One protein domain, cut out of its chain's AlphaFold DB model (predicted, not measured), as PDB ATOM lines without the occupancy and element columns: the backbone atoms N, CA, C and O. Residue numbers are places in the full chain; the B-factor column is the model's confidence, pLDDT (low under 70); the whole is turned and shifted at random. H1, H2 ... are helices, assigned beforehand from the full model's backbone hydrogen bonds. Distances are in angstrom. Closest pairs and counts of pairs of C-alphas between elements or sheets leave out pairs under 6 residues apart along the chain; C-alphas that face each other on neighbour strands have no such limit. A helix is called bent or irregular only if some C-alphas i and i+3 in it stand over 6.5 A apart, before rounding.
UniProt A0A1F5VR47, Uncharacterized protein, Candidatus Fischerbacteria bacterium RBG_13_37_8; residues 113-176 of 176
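This is residues 113 to 176 of the 176 residues of an uncharacterized protein of Candidatus Fischerbacteria bacterium RBG_13_37_8 (UniProt A0A1F5VR47). A short helix, H1, folds back beside one end of a very long helix, H2, in the manner of an uneven hairpin; the gap between them is loose, and the far part of H2, residues 149 to 174, sticks out alone. The printed part has 64 residues with two named helices, H1 then H2, and no named strand: all helix. It is extended, with a radius of gyration of the C-alphas of 20.7 A, and a rod of 69 by 18 by 8 A.

H1, residues 115 to 126, and H2, residues 131 to 174, are close but not clearly touching, with 2 pairs of C-alphas within 8 A. The closest C-alphas are those of Ala 126 and Tyr 134, 5.8 A apart. The helices run opposite ways at a shallow tilt of 14 degrees. Every O i to N i+4 pair is within hydrogen-bond range in H1, and 39 of 40 are in H2.

H1 begins at C-alpha 115 (17.176, -6.126, -8.117) and is 16.1 A long from first to last C-alpha. H2 measures 64.3 A and ends at C-alpha 174 (35.950, -12.302, 31.868). H2 is neither bent nor irregular, but only just: C-alphas 156 and 159 are 6.0 A apart.

The two C-alphas farthest apart, those of Ser 130 and Gln 176, are 68.8 A apart. The link from H1 to H2 is tight, and the printed part has no cut. The pLDDT is under 70 in residues 113 to 137 and 140 to 141.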
ATOM      1  N   ILE A 113      24.785  -5.407  -7.915       68.19
ATOM      2  CA  ILE A 113      23.679  -5.722  -8.816       68.19
ATOM      3  C   ILE A 113      22.403  -5.612  -7.991       68.19
ATOM      4  O   ILE A 113      22.022  -6.530  -7.266       68.19
ATOM      5  N   THR A 114      21.759  -4.447  -8.062       68.44
ATOM      6  CA  THR A 114      20.467  -4.251  -7.406       68.44
ATOM      7  C   THR A 114      19.378  -5.022  -8.161       68.44
ATOM      8  O   THR A 114      19.482  -5.217  -9.378       68.44
ATOM      9  N   PRO A 115      18.297  -5.434  -7.478       66.19
ATOM     10  CA  PRO A 115      17.176  -6.126  -8.117       66.19
ATOM     11  C   PRO A 115      16.547  -5.330  -9.275       66.19
ATOM     12  O   PRO A 115      16.010  -5.909 -10.218       66.19
ATOM     13  N   GLU A 116      16.688  -4.003  -9.256       69.75
ATOM     14  CA  GLU A 116      16.263  -3.104 -10.333       69.75
ATOM     15  C   GLU A 116      17.047  -3.326 -11.634       69.75
ATOM     16  O   GLU A 116      16.457  -3.331 -12.713       69.75
ATOM     17  N   HIS A 117      18.358  -3.588 -11.561       69.56
ATOM     18  CA  HIS A 117      19.164  -3.901 -12.746       69.56
ATOM     19  C   HIS A 117      18.743  -5.233 -13.374       69.56
ATOM     20  O   HIS A 117      18.685  -5.353 -14.600       69.56
ATOM     21  N   ILE A 118      18.397  -6.215 -12.537       68.25
ATOM     22  CA  ILE A 118      17.876  -7.515 -12.978       68.25
ATOM     23  C   ILE A 118      16.514  -7.323 -13.656       68.25
ATOM     24  O   ILE A 118      16.293  -7.839 -14.752       68.25
ATOM     25  N   MET A 119      15.628  -6.516 -13.065       66.44
ATOM     26  CA  MET A 119      14.332  -6.196 -13.664       66.44
ATOM     27  C   MET A 119      14.458  -5.454 -14.998       66.44
ATOM     28  O   MET A 119      13.780  -5.820 -15.957       66.44
ATOM     29  N   ASN A 120      15.350  -4.472 -15.108       66.69
ATOM     30  CA  ASN A 120      15.554  -3.733 -16.355       66.69
ATOM     31  C   ASN A 120      16.105  -4.635 -17.473       66.69
ATOM     32  O   ASN A 120      15.621  -4.587 -18.606       66.69
ATOM     33  N   ALA A 121      17.058  -5.518 -17.158       66.69
ATOM     34  CA  ALA A 121      17.569  -6.501 -18.113       66.69
ATOM     35  C   ALA A 121      16.482  -7.496 -18.564       66.69
ATOM     36  O   ALA A 121      16.447  -7.903 -19.726       66.69
ATOM     37  N   LEU A 122      15.559  -7.862 -17.672       63.50
ATOM     38  CA  LEU A 122      14.493  -8.821 -17.965       63.50
ATOM     39  C   LEU A 122      13.289  -8.194 -18.672       63.50
ATOM     40  O   LEU A 122      12.722  -8.848 -19.541       63.50
ATOM     41  N   GLN A 123      12.936  -6.935 -18.395       64.50
ATOM     42  CA  GLN A 123      11.978  -6.175 -19.212       64.50
ATOM     43  C   GLN A 123      12.482  -6.030 -20.647       64.50
ATOM     44  O   GLN A 123      11.711  -6.184 -21.594       64.50
ATOM     45  N   PHE A 124      13.792  -5.826 -20.810       58.28
ATOM     46  CA  PHE A 124      14.424  -5.841 -22.120       58.28
ATOM     47  C   PHE A 124      14.272  -7.214 -22.794       58.28
ATOM     48  O   PHE A 124      13.868  -7.282 -23.945       58.28
ATOM     49  N   ILE A 125      14.493  -8.325 -22.083       58.03
ATOM     50  CA  ILE A 125      14.298  -9.685 -22.628       58.03
ATOM     51  C   ILE A 125      12.817  -9.986 -22.937       58.03
ATOM     52  O   ILE A 125      12.523 -10.627 -23.947       58.03
ATOM     53  N   ALA A 126      11.884  -9.507 -22.109       54.22
ATOM     54  CA  ALA A 126      10.440  -9.685 -22.264       54.22
ATOM     55  C   ALA A 126       9.877  -8.958 -23.494       54.22
ATOM     56  O   ALA A 126       8.986  -9.479 -24.157       54.22
ATOM     57  N   LEU A 127      10.444  -7.801 -23.848       55.84
ATOM     58  CA  LEU A 127      10.124  -7.068 -25.078       55.84
ATOM     59  C   LEU A 127      10.509  -7.829 -26.360       55.84
ATOM     60  O   LEU A 127      10.011  -7.498 -27.434       55.84
ATOM     61  N   TYR A 128      11.367  -8.851 -26.263       52.53
ATOM     62  CA  TYR A 128      11.897  -9.591 -27.412       52.53
ATOM     63  C   TYR A 128      11.541 -11.088 -27.432       52.53
ATOM     64  O   TYR A 128      12.054 -11.802 -28.297       52.53
ATOM     65  N   ARG A 129      10.681 -11.596 -26.532       55.53
ATOM     66  CA  ARG A 129      10.367 -13.039 -26.437       55.53
ATOM     67  C   ARG A 129       8.878 -13.326 -26.200       55.53
ATOM     68  O   ARG A 129       8.150 -12.478 -25.701       55.53
ATOM     69  N   SER A 130       8.422 -14.523 -26.590       62.34
ATOM     70  CA  SER A 130       7.001 -14.911 -26.611       62.34
ATOM     71  C   SER A 130       6.293 -14.792 -25.242       62.34
ATOM     72  O   SER A 130       6.930 -15.008 -24.203       62.34
ATOM     73  N   PRO A 131       4.963 -14.545 -25.213       65.88
ATOM     74  CA  PRO A 131       4.192 -14.341 -23.976       65.88
ATOM     75  C   PRO A 131       4.285 -15.487 -22.956       65.88
ATOM     76  O   PRO A 131       4.251 -15.251 -21.750       65.88
ATOM     77  N   SER A 132       4.444 -16.732 -23.412       66.44
ATOM     78  CA  SER A 132       4.600 -17.898 -22.530       66.44
ATOM     79  C   SER A 132       5.925 -17.884 -21.762       66.44
ATOM     80  O   SER A 132       5.968 -18.255 -20.590       66.44
ATOM     81  N   THR A 133       6.995 -17.393 -22.390       64.88
ATOM     82  CA  THR A 133       8.313 -17.264 -21.755       64.88
ATOM     83  C   THR A 133       8.308 -16.167 -20.690       64.88
ATOM     84  O   THR A 133       8.951 -16.307 -19.654       64.88
ATOM     85  N   TYR A 134       7.539 -15.096 -20.909       66.12
ATOM     86  CA  TYR A 134       7.375 -14.011 -19.938       66.12
ATOM     87  C   TYR A 134       6.756 -14.497 -18.622       66.12
ATOM     88  O   TYR A 134       7.246 -14.146 -17.552       66.12
ATOM     89  N   ILE A 135       5.724 -15.344 -18.687       69.00
ATOM     90  CA  ILE A 135       5.051 -15.877 -17.491       69.00
ATOM     91  C   ILE A 135       6.010 -16.752 -16.669       69.00
ATOM     92  O   ILE A 135       6.095 -16.581 -15.456       69.00
ATOM     93  N   GLN A 136       6.777 -17.632 -17.324       69.62
ATOM     94  CA  GLN A 136       7.750 -18.498 -16.644       69.62
ATOM     95  C   GLN A 136       8.884 -17.694 -15.998       69.62
ATOM     96  O   GLN A 136       9.260 -17.954 -14.857       69.62
ATOM     97  N   ILE A 137       9.397 -16.681 -16.702       66.44
ATOM     98  CA  ILE A 137      10.427 -15.784 -16.169       66.44
ATOM     99  C   ILE A 137       9.881 -14.997 -14.975       66.44
ATOM    100  O   ILE A 137      10.542 -14.915 -13.944       66.44
ATOM    101  N   ARG A 138       8.660 -14.461 -15.073       72.56
ATOM    102  CA  ARG A 138       8.025 -13.716 -13.981       72.56
ATOM    103  C   ARG A 138       7.855 -14.574 -12.730       72.56
ATOM    104  O   ARG A 138       8.130 -14.099 -11.636       72.56
ATOM    105  N   GLN A 139       7.455 -15.832 -12.885       73.00
ATOM    106  CA  GLN A 139       7.304 -16.753 -11.760       73.00
ATOM    107  C   GLN A 139       8.650 -17.062 -11.080       73.00
ATOM    108  O   GLN A 139       8.747 -16.976  -9.859       73.00
ATOM    109  N   ALA A 140       9.710 -17.302 -11.859       67.94
ATOM    110  CA  ALA A 140      11.058 -17.501 -11.320       67.94
ATOM    111  C   ALA A 140      11.609 -16.253 -10.591       67.94
ATOM    112  O   ALA A 140      12.376 -16.371  -9.637       67.94
ATOM    113  N   ILE A 141      11.211 -15.049 -11.019       67.69
ATOM    114  CA  ILE A 141      11.591 -13.787 -10.364       67.69
ATOM    115  C   ILE A 141      10.928 -13.651  -8.992       67.69
ATOM    116  O   ILE A 141      11.601 -13.277  -8.033       67.69
ATOM    117  N   GLU A 142       9.634 -13.949  -8.878       74.88
ATOM    118  CA  GLU A 142       8.925 -13.903  -7.591       74.88
ATOM    119  C   GLU A 142       9.564 -14.867  -6.577       74.88
ATOM    120  O   GLU A 142       9.805 -14.504  -5.424       74.88
ATOM    121  N   GLU A 143       9.945 -16.065  -7.029       72.69
ATOM    122  CA  GLU A 143      10.680 -17.037  -6.212       72.69
ATOM    123  C   GLU A 143      12.056 -16.504  -5.778       72.69
ATOM    124  O   GLU A 143      12.439 -16.637  -4.611       72.69
ATOM    125  N   TYR A 144      12.782 -15.830  -6.678       75.19
ATOM    126  CA  TYR A 144      14.051 -15.179  -6.349       75.19
ATOM    127  C   TYR A 144      13.882 -14.054  -5.318       75.19
ATOM    128  O   TYR A 144      14.658 -13.988  -4.365       75.19
ATOM    129  N   TYR A 145      12.874 -13.187  -5.459       76.19
ATOM    130  CA  TYR A 145      12.619 -12.112  -4.495       76.19
ATOM    131  C   TYR A 145      12.259 -12.653  -3.113       76.19
ATOM    132  O   TYR A 145      12.763 -12.139  -2.112       76.19
ATOM    133  N   ALA A 146      11.450 -13.712  -3.042       74.56
ATOM    134  CA  ALA A 146      11.132 -14.375  -1.782       74.56
ATOM    135  C   ALA A 146      12.392 -14.958  -1.112       74.56
ATOM    136  O   ALA A 146      12.605 -14.789   0.095       74.56
ATOM    137  N   LEU A 147      13.274 -15.582  -1.900       72.44
ATOM    138  CA  LEU A 147      14.549 -16.115  -1.417       72.44
ATOM    139  C   LEU A 147      15.507 -14.998  -0.967       72.44
ATOM    140  O   LEU A 147      16.157 -15.098   0.071       72.44
ATOM    141  N   TYR A 148      15.577 -13.902  -1.718       75.31
ATOM    142  CA  TYR A 148      16.421 -12.763  -1.381       75.31
ATOM    143  C   TYR A 148      15.936 -12.058  -0.108       75.31
ATOM    144  O   TYR A 148      16.741 -11.724   0.760       75.31
ATOM    145  N   ALA A 149      14.624 -11.867   0.047       74.94
ATOM    146  CA  ALA A 149      14.037 -11.257   1.237       74.94
ATOM    147  C   ALA A 149      14.295 -12.097   2.500       74.94
ATOM    148  O   ALA A 149      14.701 -11.556   3.533       74.94
ATOM    149  N   THR A 150      14.127 -13.419   2.409       73.06
ATOM    150  CA  THR A 150      14.429 -14.337   3.518       73.06
ATOM    151  C   THR A 150      15.919 -14.345   3.854       73.06
ATOM    152  O   THR A 150      16.277 -14.247   5.027       73.06
ATOM    153  N   PHE A 151      16.796 -14.349   2.847       72.31
ATOM    154  CA  PHE A 151      18.244 -14.267   3.047       72.31
ATOM    155  C   PHE A 151      18.687 -12.938   3.675       72.31
ATOM    156  O   PHE A 151      19.482 -12.925   4.612       72.31
ATOM    157  N   LYS A 152      18.134 -11.810   3.221       74.12
ATOM    158  CA  LYS A 152      18.410 -10.484   3.790       74.12
ATOM    159  C   LYS A 152      17.963 -10.392   5.251       74.12
ATOM    160  O   LYS A 152      18.687  -9.846   6.079       74.12
ATOM    161  N   SER A 153      16.802 -10.961   5.574       74.38
ATOM    162  CA  SER A 153      16.326 -11.091   6.955       74.38
ATOM    163  C   SER A 153      17.283 -11.947   7.795       74.38
ATOM    164  O   SER A 153      17.698 -11.538   8.878       74.38
ATOM    165  N   PHE A 154      17.724 -13.091   7.262       72.00
ATOM    166  CA  PHE A 154      18.695 -13.959   7.926       72.00
ATOM    167  C   PHE A 154      20.030 -13.255   8.194       72.00
ATOM    168  O   PHE A 154      20.556 -13.367   9.295       72.00
ATOM    169  N   ILE A 155      20.565 -12.490   7.240       73.38
ATOM    170  CA  ILE A 155      21.784 -11.702   7.461       73.38
ATOM    171  C   ILE A 155      21.556 -10.667   8.565       73.38
ATOM    172  O   ILE A 155      22.327 -10.626   9.517       73.38
ATOM    173  N   ASN A 156      20.485  -9.877   8.490       74.56
ATOM    174  CA  ASN A 156      20.259  -8.792   9.445       74.56
ATOM    175  C   ASN A 156      20.024  -9.290  10.878       74.56
ATOM    176  O   ASN A 156      20.592  -8.738  11.816       74.56
ATOM    177  N   TYR A 157      19.211 -10.332  11.061       76.38
ATOM    178  CA  TYR A 157      18.848 -10.819  12.396       76.38
ATOM    179  C   TYR A 157      19.751 -11.958  12.885       76.38
ATOM    180  O   TYR A 157      20.029 -12.058  14.079       76.38
ATOM    181  N   GLY A 158      20.256 -12.795  11.979       72.62
ATOM    182  CA  GLY A 158      21.136 -13.917  12.303       72.62
ATOM    183  C   GLY A 158      22.533 -13.469  12.724       72.62
ATOM    184  O   GLY A 158      23.034 -13.943  13.742       72.62
ATOM    185  N   LEU A 159      23.144 -12.509  12.017       72.12
ATOM    186  CA  LEU A 159      24.428 -11.940  12.456       72.12
ATOM    187  C   LEU A 159      24.289 -11.206  13.785       72.12
ATOM    188  O   LEU A 159      25.155 -11.353  14.642       72.12
ATOM    189  N   LEU A 160      23.187 -10.479  13.989       71.88
ATOM    190  CA  LEU A 160      22.919  -9.813  15.260       71.88
ATOM    191  C   LEU A 160      22.838 -10.833  16.405       71.88
ATOM    192  O   LEU A 160      23.499 -10.652  17.424       71.88
ATOM    193  N   GLY A 161      22.122 -11.945  16.201       71.62
ATOM    194  CA  GLY A 161      22.033 -13.040  17.167       71.62
ATOM    195  C   GLY A 161      23.392 -13.665  17.501       71.62
ATOM    196  O   GLY A 161      23.714 -13.857  18.676       71.62
ATOM    197  N   ILE A 162      24.228 -13.913  16.488       76.88
ATOM    198  CA  ILE A 162      25.582 -14.459  16.672       76.88
ATOM    199  C   ILE A 162      26.461 -13.479  17.453       76.88
ATOM    200  O   ILE A 162      27.121 -13.891  18.406       76.88
ATOM    201  N   ILE A 163      26.435 -12.188  17.107       79.19
ATOM    202  CA  ILE A 163      27.200 -11.141  17.799       79.19
ATOM    203  C   ILE A 163      26.757 -11.033  19.261       79.19
ATOM    204  O   ILE A 163      27.603 -10.988  20.152       79.19
ATOM    205  N   THR A 164      25.448 -11.054  19.536       80.81
ATOM    206  CA  THR A 164      24.940 -11.004  20.914       80.81
ATOM    207  C   THR A 164      25.330 -12.237  21.724       80.81
ATOM    208  O   THR A 164      25.744 -12.102  22.874       80.81
ATOM    209  N   ALA A 165      25.271 -13.432  21.130       80.56
ATOM    210  CA  ALA A 165      25.651 -14.670  21.802       80.56
ATOM    211  C   ALA A 165      27.155 -14.703  22.115       80.56
ATOM    212  O   ALA A 165      27.553 -15.058  23.224       80.56
ATOM    213  N   TRP A 166      27.991 -14.266  21.167       83.94
ATOM    214  CA  TRP A 166      29.433 -14.120  21.372       83.94
ATOM    215  C   TRP A 166      29.772 -13.068  22.430       83.94
ATOM    216  O   TRP A 166      30.627 -13.314  23.278       83.94
ATOM    217  N   GLY A 167      29.086 -11.922  22.424       85.25
ATOM    218  CA  GLY A 167      29.262 -10.874  23.430       85.25
ATOM    219  C   GLY A 167      28.933 -11.362  24.843       85.25
ATOM    220  O   GLY A 167      29.724 -11.163  25.763       85.25
ATOM    221  N   LEU A 168      27.813 -12.074  25.013       86.69
ATOM    222  CA  LEU A 168      27.427 -12.670  26.297       86.69
ATOM    223  C   LEU A 168      28.425 -13.738  26.762       86.69
ATOM    224  O   LEU A 168      28.806 -13.755  27.932       86.69
ATOM    225  N   PHE A 169      28.890 -14.593  25.848       87.81
ATOM    226  CA  PHE A 169      29.916 -15.594  26.140       87.81
ATOM    227  C   PHE A 169      31.239 -14.950  26.584       87.81
ATOM    228  O   PHE A 169      31.846 -15.379  27.566       87.81
ATOM    229  N   TYR A 170      31.666 -13.886  25.903       87.56
ATOM    230  CA  TYR A 170      32.888 -13.153  26.229       87.56
ATOM    231  C   TYR A 170      32.804 -12.464  27.600       87.56
ATOM    232  O   TYR A 170      33.724 -12.590  28.408       87.56
ATOM    233  N   ILE A 171      31.677 -11.811  27.908       88.31
ATOM    234  CA  ILE A 171      31.429 -11.192  29.221       88.31
ATOM    235  C   ILE A 171      31.434 -12.245  30.336       88.31
ATOM    236  O   ILE A 171      32.009 -12.009  31.399       88.31
ATOM    237  N   HIS A 172      30.828 -13.414  30.105       86.56
ATOM    238  CA  HIS A 172      30.839 -14.499  31.086       86.56
ATOM    239  C   HIS A 172      32.261 -15.000  31.369       86.56
ATOM    240  O   HIS A 172      32.610 -15.206  32.529       86.56
ATOM    241  N   ARG A 173      33.092 -15.122  30.327       84.81
ATOM    242  CA  ARG A 173      34.481 -15.582  30.433       84.81
ATOM    243  C   ARG A 173      35.402 -14.613  31.180       84.81
ATOM    244  O   ARG A 173      36.331 -15.076  31.816       84.81
ATOM    245  N   ILE A 174      35.166 -13.302  31.110       88.94
ATOM    246  CA  ILE A 174      35.950 -12.302  31.868       88.94
ATOM    247  C   ILE A 174      35.610 -12.322  33.366       88.94
ATOM    248  O   ILE A 174      36.403 -11.880  34.192       88.94
ATOM    249  N   ARG A 175      34.411 -12.791  33.726       84.50
ATOM    250  CA  ARG A 175      33.902 -12.754  35.104       84.50
ATOM    251  C   ARG A 175      34.309 -13.972  35.949       84.50
ATOM    252  O   ARG A 175      34.060 -13.947  37.152       84.50
ATOM    253  N   GLN A 176      34.863 -15.015  35.329       80.75
ATOM    254  CA  GLN A 176      35.467 -16.177  35.995       80.75
ATOM    255  C   GLN A 176      36.976 -15.981  36.119       80.75
ATOM    256  O   GLN A 176      37.512 -16.378  37.174       80.75
TER     257      GLN A 176